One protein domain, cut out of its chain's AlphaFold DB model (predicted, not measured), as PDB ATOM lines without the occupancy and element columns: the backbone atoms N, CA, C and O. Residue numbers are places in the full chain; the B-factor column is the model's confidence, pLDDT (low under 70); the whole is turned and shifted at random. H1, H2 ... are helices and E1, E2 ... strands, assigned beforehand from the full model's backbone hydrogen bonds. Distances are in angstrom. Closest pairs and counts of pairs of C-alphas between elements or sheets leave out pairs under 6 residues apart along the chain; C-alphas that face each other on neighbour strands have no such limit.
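This is residues 41 to 111 of the 135 residues of a protein of Sulfitobacter brevis (UniProt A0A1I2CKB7). A small sheet, E1 E2 E3, and a separate hairpin, E4 and E5, make the two walls of a U, with H2 spanning between them at one end. H1 sits near the ends of E1 and E2, and H3 follows E5 beside the far end of H2. The 71 printed residues hold three named helices and five named strands, in the order E1 H1 E2 E3 H2 E4 E5 H3, a mixed class; the first sheet is parallel, the hairpin antiparallel. The whole is compact, radius of gyration of the C-alphas 12.3 A, spans 33 by 27 by 19 A.

E2, residues 63 to 66, is the inner strand between E1, residues 43 to 46, and E3, residues 79 to 81. N 44 and O 63 are 2.8 A apart, as are N 64 and O 79, both within hydrogen-bond range. E1, H1, residues 48 to 53, and E2 form a strand-helix-strand unit, two parallel neighbour strands with a helix between, its crossover right-handed. H1 only grazes the sheet; its closest C-alpha pair with E1 is Leu 46 and Val 52, 5.7 A. H2, residues 83 to 89, also only grazes it; the closest C-alphas of H2 and E2 are Ala 66 and Pro 83, 7.1 A. H2 touches H3, residues 106 to 110, the closest C-alphas being Thr 89 and Arg 107, 5.3 A. In the hairpin of E4, residues 92 to 97, and E5, residues 100 to 105, N 95 and O 102 are 2.9 A apart. E3 and E4 are apart. Every O i to N i+4 pair is within hydrogen-bond range in H1 and H3; H2 has 1 of 3, and 2 of 4 O i to N i+3.

E1 begins at C-alpha 43 (192.812, 304.370, 325.043). E4 spans 15.8 A and E5 16.0 A; H3 ends at C-alpha 110 (215.616, 296.495, 329.613).

The C-alphas of Gly 54 and Gly 111 are farthest apart, 35.8 A. The printed part has no cut. The link E2 to E3 is long. No printed residue is under pLDDT 70.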
ATOM      1  N   GLY A  41     188.143 303.755 321.574       87.06
ATOM      2  CA  GLY A  41     188.306 302.638 322.479       87.06
ATOM      3  C   GLY A  41     188.756 303.110 323.854       87.06
ATOM      4  O   GLY A  41     188.724 304.304 324.157       87.06
ATOM      5  N   PRO A  42     189.212 302.188 324.707       90.94
ATOM      6  CA  PRO A  42     189.570 302.513 326.082       90.94
ATOM      7  C   PRO A  42     190.884 303.304 326.196       90.94
ATOM      8  O   PRO A  42     191.260 303.688 327.299       90.94
ATOM      9  N   VAL A  43     191.587 303.561 325.085       94.38
ATOM     10  CA  VAL A  43     192.812 304.370 325.043       94.38
ATOM     11  C   VAL A  43     192.513 305.736 324.434       94.38
ATOM     12  O   VAL A  43     192.169 305.852 323.260       94.38
ATOM     13  N   ILE A  44     192.715 306.779 325.230       95.31
ATOM     14  CA  ILE A  44     192.545 308.180 324.860       95.31
ATOM     15  C   ILE A  44     193.930 308.784 324.648       95.31
ATOM     16  O   ILE A  44     194.752 308.828 325.562       95.31
ATOM     17  N   HIS A  45     194.198 309.279 323.443       95.88
ATOM     18  CA  HIS A  45     195.460 309.941 323.128       95.88
ATOM     19  C   HIS A  45     195.278 311.460 323.042       95.88
ATOM     20  O   HIS A  45     194.652 311.974 322.116       95.88
ATOM     21  N   LEU A  46     195.873 312.188 323.986       96.44
ATOM     22  CA  LEU A  46     195.845 313.646 324.050       96.44
ATOM     23  C   LEU A  46     197.137 314.225 323.470       96.44
ATOM     24  O   LEU A  46     198.210 314.150 324.076       96.44
ATOM     25  N   SER A  47     197.038 314.840 322.291       95.06
ATOM     26  CA  SER A  47     198.196 315.435 321.624       95.06
ATOM     27  C   SER A  47     198.235 316.957 321.765       95.06
ATOM     28  O   SER A  47     197.408 317.681 321.214       95.06
ATOM     29  N   GLY A  48     199.264 317.445 322.455       96.06
ATOM     30  CA  GLY A  48     199.551 318.864 322.630       96.06
ATOM     31  C   GLY A  48     198.747 319.539 323.743       96.06
ATOM     32  O   GLY A  48     197.770 319.011 324.269       96.06
ATOM     33  N   LYS A  49     199.166 320.764 324.082       96.94
ATOM     34  CA  LYS A  49     198.625 321.543 325.211       96.94
ATOM     35  C   LYS A  49     197.123 321.804 325.109       96.94
ATOM     36  O   LYS A  49     196.440 321.776 326.121       96.94
ATOM     37  N   ARG A  50     196.607 322.031 323.896       97.25
ATOM     38  CA  ARG A  50     195.179 322.307 323.666       97.25
ATOM     39  C   ARG A  50     194.297 321.092 323.949       97.25
ATOM     40  O   ARG A  50     193.270 321.253 324.591       97.25
ATOM     41  N   ALA A  51     194.702 319.903 323.494       96.56
ATOM     42  CA  ALA A  51     193.949 318.674 323.743       96.56
ATOM     43  C   ALA A  51     193.929 318.338 325.237       96.56
ATOM     44  O   ALA A  51     192.882 318.007 325.772       96.56
ATOM     45  N   VAL A  52     195.073 318.497 325.909       97.56
ATOM     46  CA  VAL A  52     195.190 318.284 327.355       97.56
ATOM     47  C   VAL A  52     194.345 319.293 328.140       97.56
ATOM     48  O   VAL A  52     193.575 318.883 328.991       97.56
ATOM     49  N   ALA A  53     194.409 320.590 327.825       96.25
ATOM     50  CA  ALA A  53     193.626 321.612 328.529       96.25
ATOM     51  C   ALA A  53     192.104 321.498 328.316       96.25
ATOM     52  O   ALA A  53     191.338 321.937 329.166       96.25
ATOM     53  N   GLY A  54     191.668 320.954 327.176       95.69
ATOM     54  CA  GLY A  54     190.251 320.767 326.855       95.69
ATOM     55  C   GLY A  54     189.669 319.424 327.302       95.69
ATOM     56  O   GLY A  54     188.507 319.151 327.013       95.69
ATOM     57  N   PHE A  55     190.457 318.561 327.949       95.38
ATOM     58  CA  PHE A  55     190.011 317.227 328.327       95.38
ATOM     59  C   PHE A  55     189.285 317.254 329.676       95.38
ATOM     60  O   PHE A  55     189.884 317.533 330.708       95.38
ATOM     61  N   ALA A  56     187.986 316.949 329.664       88.94
ATOM     62  CA  ALA A  56     187.135 317.025 330.854       88.94
ATOM     63  C   ALA A  56     187.403 315.914 331.886       88.94
ATOM     64  O   ALA A  56     187.033 316.057 333.049       88.94
ATOM     65  N   GLY A  57     188.028 314.811 331.468       88.12
ATOM     66  CA  GLY A  57     188.313 313.667 332.325       88.12
ATOM     67  C   GLY A  57     187.991 312.334 331.658       88.12
ATOM     68  O   GLY A  57     187.591 312.260 330.499       88.12
ATOM     69  N   CYS A  58     188.200 311.269 332.418       90.50
ATOM     70  CA  CYS A  58     188.143 309.879 331.981       90.50
ATOM     71  C   CYS A  58     187.534 309.002 333.084       90.50
ATOM     72  O   CYS A  58     187.597 309.340 334.267       90.50
ATOM     73  N   ALA A  59     186.994 307.847 332.700       85.06
ATOM     74  CA  ALA A  59     186.485 306.816 333.603       85.06
ATOM     75  C   ALA A  59     187.553 305.752 333.925       85.06
ATOM     76  O   ALA A  59     188.531 305.598 333.196       85.06
ATOM     77  N   GLY A  60     187.355 304.984 335.002       78.56
ATOM     78  CA  GLY A  60     188.422 304.189 335.631       78.56
ATOM     79  C   GLY A  60     189.129 303.138 334.766       78.56
ATOM     80  O   GLY A  60     190.319 302.914 334.940       78.56
ATOM     81  N   LEU A  61     188.448 302.520 333.798       83.81
ATOM     82  CA  LEU A  61     189.069 301.504 332.930       83.81
ATOM     83  C   LEU A  61     189.808 302.093 331.714       83.81
ATOM     84  O   LEU A  61     190.386 301.341 330.923       83.81
ATOM     85  N   GLN A  62     189.777 303.416 331.543       91.94
ATOM     86  CA  GLN A  62     190.420 304.091 330.422       91.94
ATOM     87  C   GLN A  62     191.897 304.376 330.704       91.94
ATOM     88  O   GLN A  62     192.319 304.575 331.842       91.94
ATOM     89  N   ILE A  63     192.673 304.431 329.628       94.94
ATOM     90  CA  ILE A  63     194.072 304.842 329.630       94.94
ATOM     91  C   ILE A  63     194.170 306.171 328.899       94.94
ATOM     92  O   ILE A  63     193.785 306.265 327.736       94.94
ATOM     93  N   VAL A  64     194.740 307.181 329.540       96.44
ATOM     94  CA  VAL A  64     195.044 308.467 328.913       96.44
ATOM     95  C   VAL A  64     196.542 308.545 328.651       96.44
ATOM     96  O   VAL A  64     197.344 308.502 329.578       96.44
ATOM     97  N   ILE A  65     196.933 308.704 327.387       97.00
ATOM     98  CA  ILE A  65     198.315 308.985 326.989       97.00
ATOM     99  C   ILE A  65     198.398 310.449 326.567       97.00
ATOM    100  O   ILE A  65     197.752 310.847 325.598       97.00
ATOM    101  N   ALA A  66     199.197 311.254 327.264       97.38
ATOM    102  CA  ALA A  66     199.347 312.679 326.987       97.38
ATOM    103  C   ALA A  66     200.750 313.002 326.463       97.38
ATOM    104  O   ALA A  66     201.762 312.573 327.014       97.38
ATOM    105  N   SER A  67     200.831 313.805 325.400       95.88
ATOM    106  CA  SER A  67     202.122 314.212 324.823       95.88
ATOM    107  C   SER A  67     202.758 315.428 325.517       95.88
ATOM    108  O   SER A  67     203.813 315.892 325.090       95.88
ATOM    109  N   VAL A  68     202.082 316.005 326.509       97.50
ATOM    110  CA  VAL A  68     202.541 317.122 327.349       97.50
ATOM    111  C   VAL A  68     202.089 316.865 328.785       97.50
ATOM    112  O   VAL A  68     201.171 316.073 328.989       97.50
ATOM    113  N   ASP A  69     202.720 317.525 329.756       97.44
ATOM    114  CA  ASP A  69     202.375 317.364 331.173       97.44
ATOM    115  C   ASP A  69     200.894 317.690 331.425       97.44
ATOM    116  O   ASP A  69     200.366 318.680 330.906       97.44
ATOM    117  N   ALA A  70     200.234 316.853 332.229       95.81
ATOM    118  CA  ALA A  70     198.800 316.944 332.503       95.81
ATOM    119  C   ALA A  70     198.511 316.988 334.019       95.81
ATOM    120  O   ALA A  70     197.783 316.142 334.535       95.81
ATOM    121  N   PRO A  71     199.039 317.984 334.761       93.69
ATOM    122  CA  PRO A  71     198.958 318.012 336.226       93.69
ATOM    123  C   PRO A  71     197.521 318.069 336.766       93.69
ATOM    124  O   PRO A  71     197.245 317.540 337.836       93.69
ATOM    125  N   HIS A  72     196.585 318.661 336.020       92.69
ATOM    126  CA  HIS A  72     195.171 318.711 336.408       92.69
ATOM    127  C   HIS A  72     194.472 317.340 336.341       92.69
ATOM    128  O   HIS A  72     193.401 317.181 336.914       92.69
ATOM    129  N   LEU A  73     195.079 316.348 335.677       92.19
ATOM    130  CA  LEU A  73     194.591 314.968 335.625       92.19
ATOM    131  C   LEU A  73     195.278 314.063 336.657       92.19
ATOM    132  O   LEU A  73     195.027 312.863 336.665       92.19
ATOM    133  N   ALA A  74     196.121 314.601 337.546       88.00
ATOM    134  CA  ALA A  74     196.859 313.801 338.530       88.00
ATOM    135  C   ALA A  74     195.947 313.049 339.519       88.00
ATOM    136  O   ALA A  74     196.364 312.056 340.105       88.00
ATOM    137  N   GLN A  75     194.713 313.529 339.702       87.12
ATOM    138  CA  GLN A  75     193.685 312.925 340.556       87.12
ATOM    139  C   GLN A  75     192.566 312.247 339.752       87.12
ATOM    140  O   GLN A  75     191.512 311.930 340.304       87.12
ATOM    141  N   ALA A  76     192.749 312.059 338.441       89.56
ATOM    142  CA  ALA A  76     191.765 311.364 337.626       89.56
ATOM    143  C   ALA A  76     191.600 309.914 338.107       89.56
ATOM    144  O   ALA A  76     192.553 309.272 338.540       89.56
ATOM    145  N   THR A  77     190.388 309.372 337.986       89.62
ATOM    146  CA  THR A  77     190.099 307.979 338.367       89.62
ATOM    147  C   THR A  77     190.668 306.951 337.390       89.62
ATOM    148  O   THR A  77     190.567 305.757 337.647       89.62
ATOM    149  N   CYS A  78     191.196 307.402 336.250       91.19
ATOM    150  CA  CYS A  78     191.763 306.568 335.199       91.19
ATOM    151  C   CYS A  78     193.296 306.614 335.204       91.19
ATOM    152  O   CYS A  78     193.912 307.482 335.823       91.19
ATOM    153  N   GLU A  79     193.923 305.716 334.450       92.31
ATOM    154  CA  GLU A  79     195.378 305.673 334.331       92.31
ATOM    155  C   GLU A  79     195.887 306.726 333.342       92.31
ATOM    156  O   GLU A  79     195.673 306.622 332.132       92.31
ATOM    157  N   VAL A  80     196.611 307.726 333.847       94.94
ATOM    158  CA  VAL A  80     197.190 308.804 333.033       94.94
ATOM    159  C   VAL A  80     198.702 308.617 332.893       94.94
ATOM    160  O   VAL A  80     199.423 308.506 333.886       94.94
ATOM    161  N   PHE A  81     199.197 308.609 331.657       96.69
ATOM    162  CA  PHE A  81     200.616 308.595 331.308       96.69
ATOM    163  C   PHE A  81     200.975 309.861 330.534       96.69
ATOM    164  O   PHE A  81     200.790 309.954 329.320       96.69
ATOM    165  N   ASP A  82     201.504 310.839 331.259       97.12
ATOM    166  CA  ASP A  82     202.070 312.064 330.710       97.12
ATOM    167  C   ASP A  82     203.612 311.971 330.639       97.12
ATOM    168  O   ASP A  82     204.197 310.970 331.071       97.12
ATOM    169  N   PRO A  83     204.321 312.978 330.101       96.44
ATOM    170  CA  PRO A  83     205.778 312.951 330.026       96.44
ATOM    171  C   PRO A  83     206.471 312.847 331.388       96.44
ATOM    172  O   PRO A  83     207.570 312.293 331.450       96.44
ATOM    173  N   SER A  84     205.869 313.352 332.470       94.31
ATOM    174  CA  SER A  84     206.408 313.200 333.824       94.31
ATOM    175  C   SER A  84     206.458 311.724 334.217       94.31
ATOM    176  O   SER A  84     207.529 311.213 334.542       94.31
ATOM    177  N   ARG A  85     205.345 310.997 334.063       93.94
ATOM    178  CA  ARG A  85     205.276 309.556 334.355       93.94
ATOM    179  C   ARG A  85     206.087 308.719 333.363       93.94
ATOM    180  O   ARG A  85     206.840 307.836 333.775       93.94
ATOM    181  N   LEU A  86     206.001 309.021 332.065       95.19
ATOM    182  CA  LEU A  86     206.672 308.262 331.000       95.19
ATOM    183  C   LEU A  86     208.203 308.296 331.103       95.19
ATOM    184  O   LEU A  86     208.867 307.349 330.679       95.19
ATOM    185  N   LYS A  87     208.789 309.332 331.718       94.00
ATOM    186  CA  LYS A  87     210.232 309.369 332.023       94.00
ATOM    187  C   LYS A  87     210.680 308.238 332.947       94.00
ATOM    188  O   LYS A  87     211.845 307.859 332.890       94.00
ATOM    189  N   HIS A  88     209.791 307.701 333.781       93.00
ATOM    190  CA  HIS A  88     210.105 306.614 334.712       93.00
ATOM    191  C   HIS A  88     209.829 305.217 334.142       93.00
ATOM    192  O   HIS A  88     210.303 304.238 334.717       93.00
ATOM    193  N   THR A  89     209.087 305.112 333.036       93.56
ATOM    194  CA  THR A  89     208.681 303.833 332.425       93.56
ATOM    195  C   THR A  89     209.359 303.577 331.079       93.56
ATOM    196  O   THR A  89     209.591 302.429 330.697       93.56
ATOM    197  N   GLY A  90     209.659 304.643 330.333       93.31
ATOM    198  CA  GLY A  90     209.937 304.573 328.904       93.31
ATOM    199  C   GLY A  90     208.688 304.198 328.103       93.31
ATOM    200  O   GLY A  90     207.565 304.497 328.512       93.31
ATOM    201  N   ALA A  91     208.891 303.540 326.957       93.50
ATOM    202  CA  ALA A  91     207.795 303.059 326.120       93.50
ATOM    203  C   ALA A  91     206.922 302.040 326.872       93.50
ATOM    204  O   ALA A  91     207.416 301.289 327.717       93.50
ATOM    205  N   LEU A  92     205.636 302.004 326.536       96.12
ATOM    206  CA  LEU A  92     204.651 301.115 327.143       96.12
ATOM    207  C   LEU A  92     204.102 300.160 326.086       96.12
ATOM    208  O   LEU A  92     203.814 300.565 324.961       96.12
ATOM    209  N   SER A  93     203.916 298.904 326.473       94.56
ATOM    210  CA  SER A  93     203.058 297.952 325.777       94.56
ATOM    211  C   SER A  93     201.910 297.596 326.708       94.56
ATOM    212  O   SER A  93     202.136 297.329 327.887       94.56
ATOM    213  N   MET A  94     200.683 297.628 326.199       93.19
ATOM    214  CA  MET A  94     199.482 297.400 326.996       93.19
ATOM    215  C   MET A  94     198.610 296.375 326.290       93.19
ATOM    216  O   MET A  94     198.329 296.505 325.097       93.19
ATOM    217  N   LYS A  95     198.180 295.359 327.031       91.81
ATOM    218  CA  LYS A  95     197.245 294.343 326.558       91.81
ATOM    219  C   LYS A  95     196.056 294.298 327.505       91.81
ATOM    220  O   LYS A  95     196.239 294.185 328.712       91.81
ATOM    221  N   GLN A  96     194.853 294.385 326.956       89.06
ATOM    222  CA  GLN A  96     193.640 294.200 327.738       89.06
ATOM    223  C   GLN A  96     193.446 292.701 328.026       89.06
ATOM    224  O   GLN A  96     193.584 291.875 327.118       89.06
ATOM    225  N   SER A  97     193.171 292.354 329.281       86.81
ATOM    226  CA  SER A  97     192.782 291.019 329.748       86.81
ATOM    227  C   SER A  97     191.477 291.092 330.544       86.81
ATOM    228  O   SER A  97     191.021 292.178 330.905       86.81
ATOM    229  N   ASP A  98     190.903 289.934 330.872       85.31
ATOM    230  CA  ASP A  98     189.653 289.828 331.647       85.31
ATOM    231  C   ASP A  98     189.753 290.462 333.047       85.31
ATOM    232  O   ASP A  98     188.755 290.836 333.654       85.31
ATOM    233  N   THR A  99     190.978 290.611 333.553       85.25
ATOM    234  CA  THR A  99     191.301 291.181 334.868       85.25
ATOM    235  C   THR A  99     191.773 292.639 334.807       85.25
ATOM    236  O   THR A  99     192.166 293.182 335.837       85.25
ATOM    237  N   GLY A 100     191.794 293.269 333.625       86.88
ATOM    238  CA  GLY A 100     192.240 294.654 333.434       86.88
ATOM    239  C   GLY A 100     193.399 294.810 332.445       86.88
ATOM    240  O   GLY A 100     193.558 294.034 331.507       86.88
ATOM    241  N   TRP A 101     194.206 295.856 332.620       91.31
ATOM    242  CA  TRP A 101     195.342 296.138 331.739       91.31
ATOM    243  C   TRP A 101     196.609 295.426 332.207       91.31
ATOM    244  O   TRP A 101     197.104 295.664 333.304       91.31
ATOM    245  N   GLN A 102     197.191 294.611 331.333       93.69
ATOM    246  CA  GLN A 102     198.554 294.113 331.487       93.69
ATOM    247  C   GLN A 102     199.512 295.100 330.825       93.69
ATOM    248  O   GLN A 102     199.549 295.216 329.598       93.69
ATOM    249  N   ILE A 103     200.270 295.823 331.646       93.69
ATOM    250  CA  ILE A 103     201.219 296.846 331.203       93.69
ATOM    251  C   ILE A 103     202.630 296.278 331.308       93.69
ATOM    252  O   ILE A 103     203.001 295.684 332.312       93.69
ATOM    253  N   THR A 104     203.413 296.445 330.252       95.75
ATOM    254  CA  THR A 104     204.840 296.127 330.217       95.75
ATOM    255  C   THR A 104     205.596 297.393 329.858       95.75
ATOM    256  O   THR A 104     205.324 297.999 328.816       95.75
ATOM    257  N   THR A 105     206.564 297.779 330.685       96.12
ATOM    258  CA  THR A 105     207.365 298.985 330.444       96.12
ATOM    259  C   THR A 105     208.720 298.661 329.816       96.12
ATOM    260  O   THR A 105     209.285 297.577 329.997       96.12
ATOM    261  N   ALA A 106     209.279 299.613 329.066       94.56
ATOM    262  CA  ALA A 106     210.638 299.491 328.549       94.56
ATOM    263  C   ALA A 106     211.641 299.338 329.700       94.56
ATOM    264  O   ALA A 106     212.516 298.478 329.626       94.56
ATOM    265  N   ARG A 107     211.473 300.104 330.788       94.12
ATOM    266  CA  ARG A 107     212.335 300.012 331.973       94.12
ATOM    267  C   ARG A 107     212.327 298.616 332.598       94.12
ATOM    268  O   ARG A 107     213.403 298.101 332.883       94.12
ATOM    269  N   GLU A 108     211.164 297.982 332.752       93.56
ATOM    270  CA  GLU A 108     211.060 296.594 333.241       93.56
ATOM    271  C   GLU A 108     211.776 295.603 332.322       93.56
ATOM    272  O   GLU A 108     212.473 294.708 332.790       93.56
ATOM    273  N   ARG A 109     211.618 295.757 331.001       94.81
ATOM    274  CA  ARG A 109     212.193 294.825 330.023       94.81
ATOM    275  C   ARG A 109     213.693 294.983 329.842       94.81
ATOM    276  O   ARG A 109     214.372 293.998 329.567       94.81
ATOM    277  N   THR A 110     214.212 296.205 329.929       90.94
ATOM    278  CA  THR A 110     215.616 296.495 329.613       90.94
ATOM    279  C   THR A 110     216.490 296.746 330.832       90.94
ATOM    280  O   THR A 110     217.712 296.758 330.681       90.94
ATOM    281  N   GLY A 111     215.886 296.976 332.000       89.31
ATOM    282  CA  GLY A 111     216.572 297.325 333.239       89.31
ATOM    283  C   GLY A 111     217.242 298.704 333.216       89.31
ATOM    284  O   GLY A 111     216.972 299.565 332.367       89.31
TER     285      GLY A 111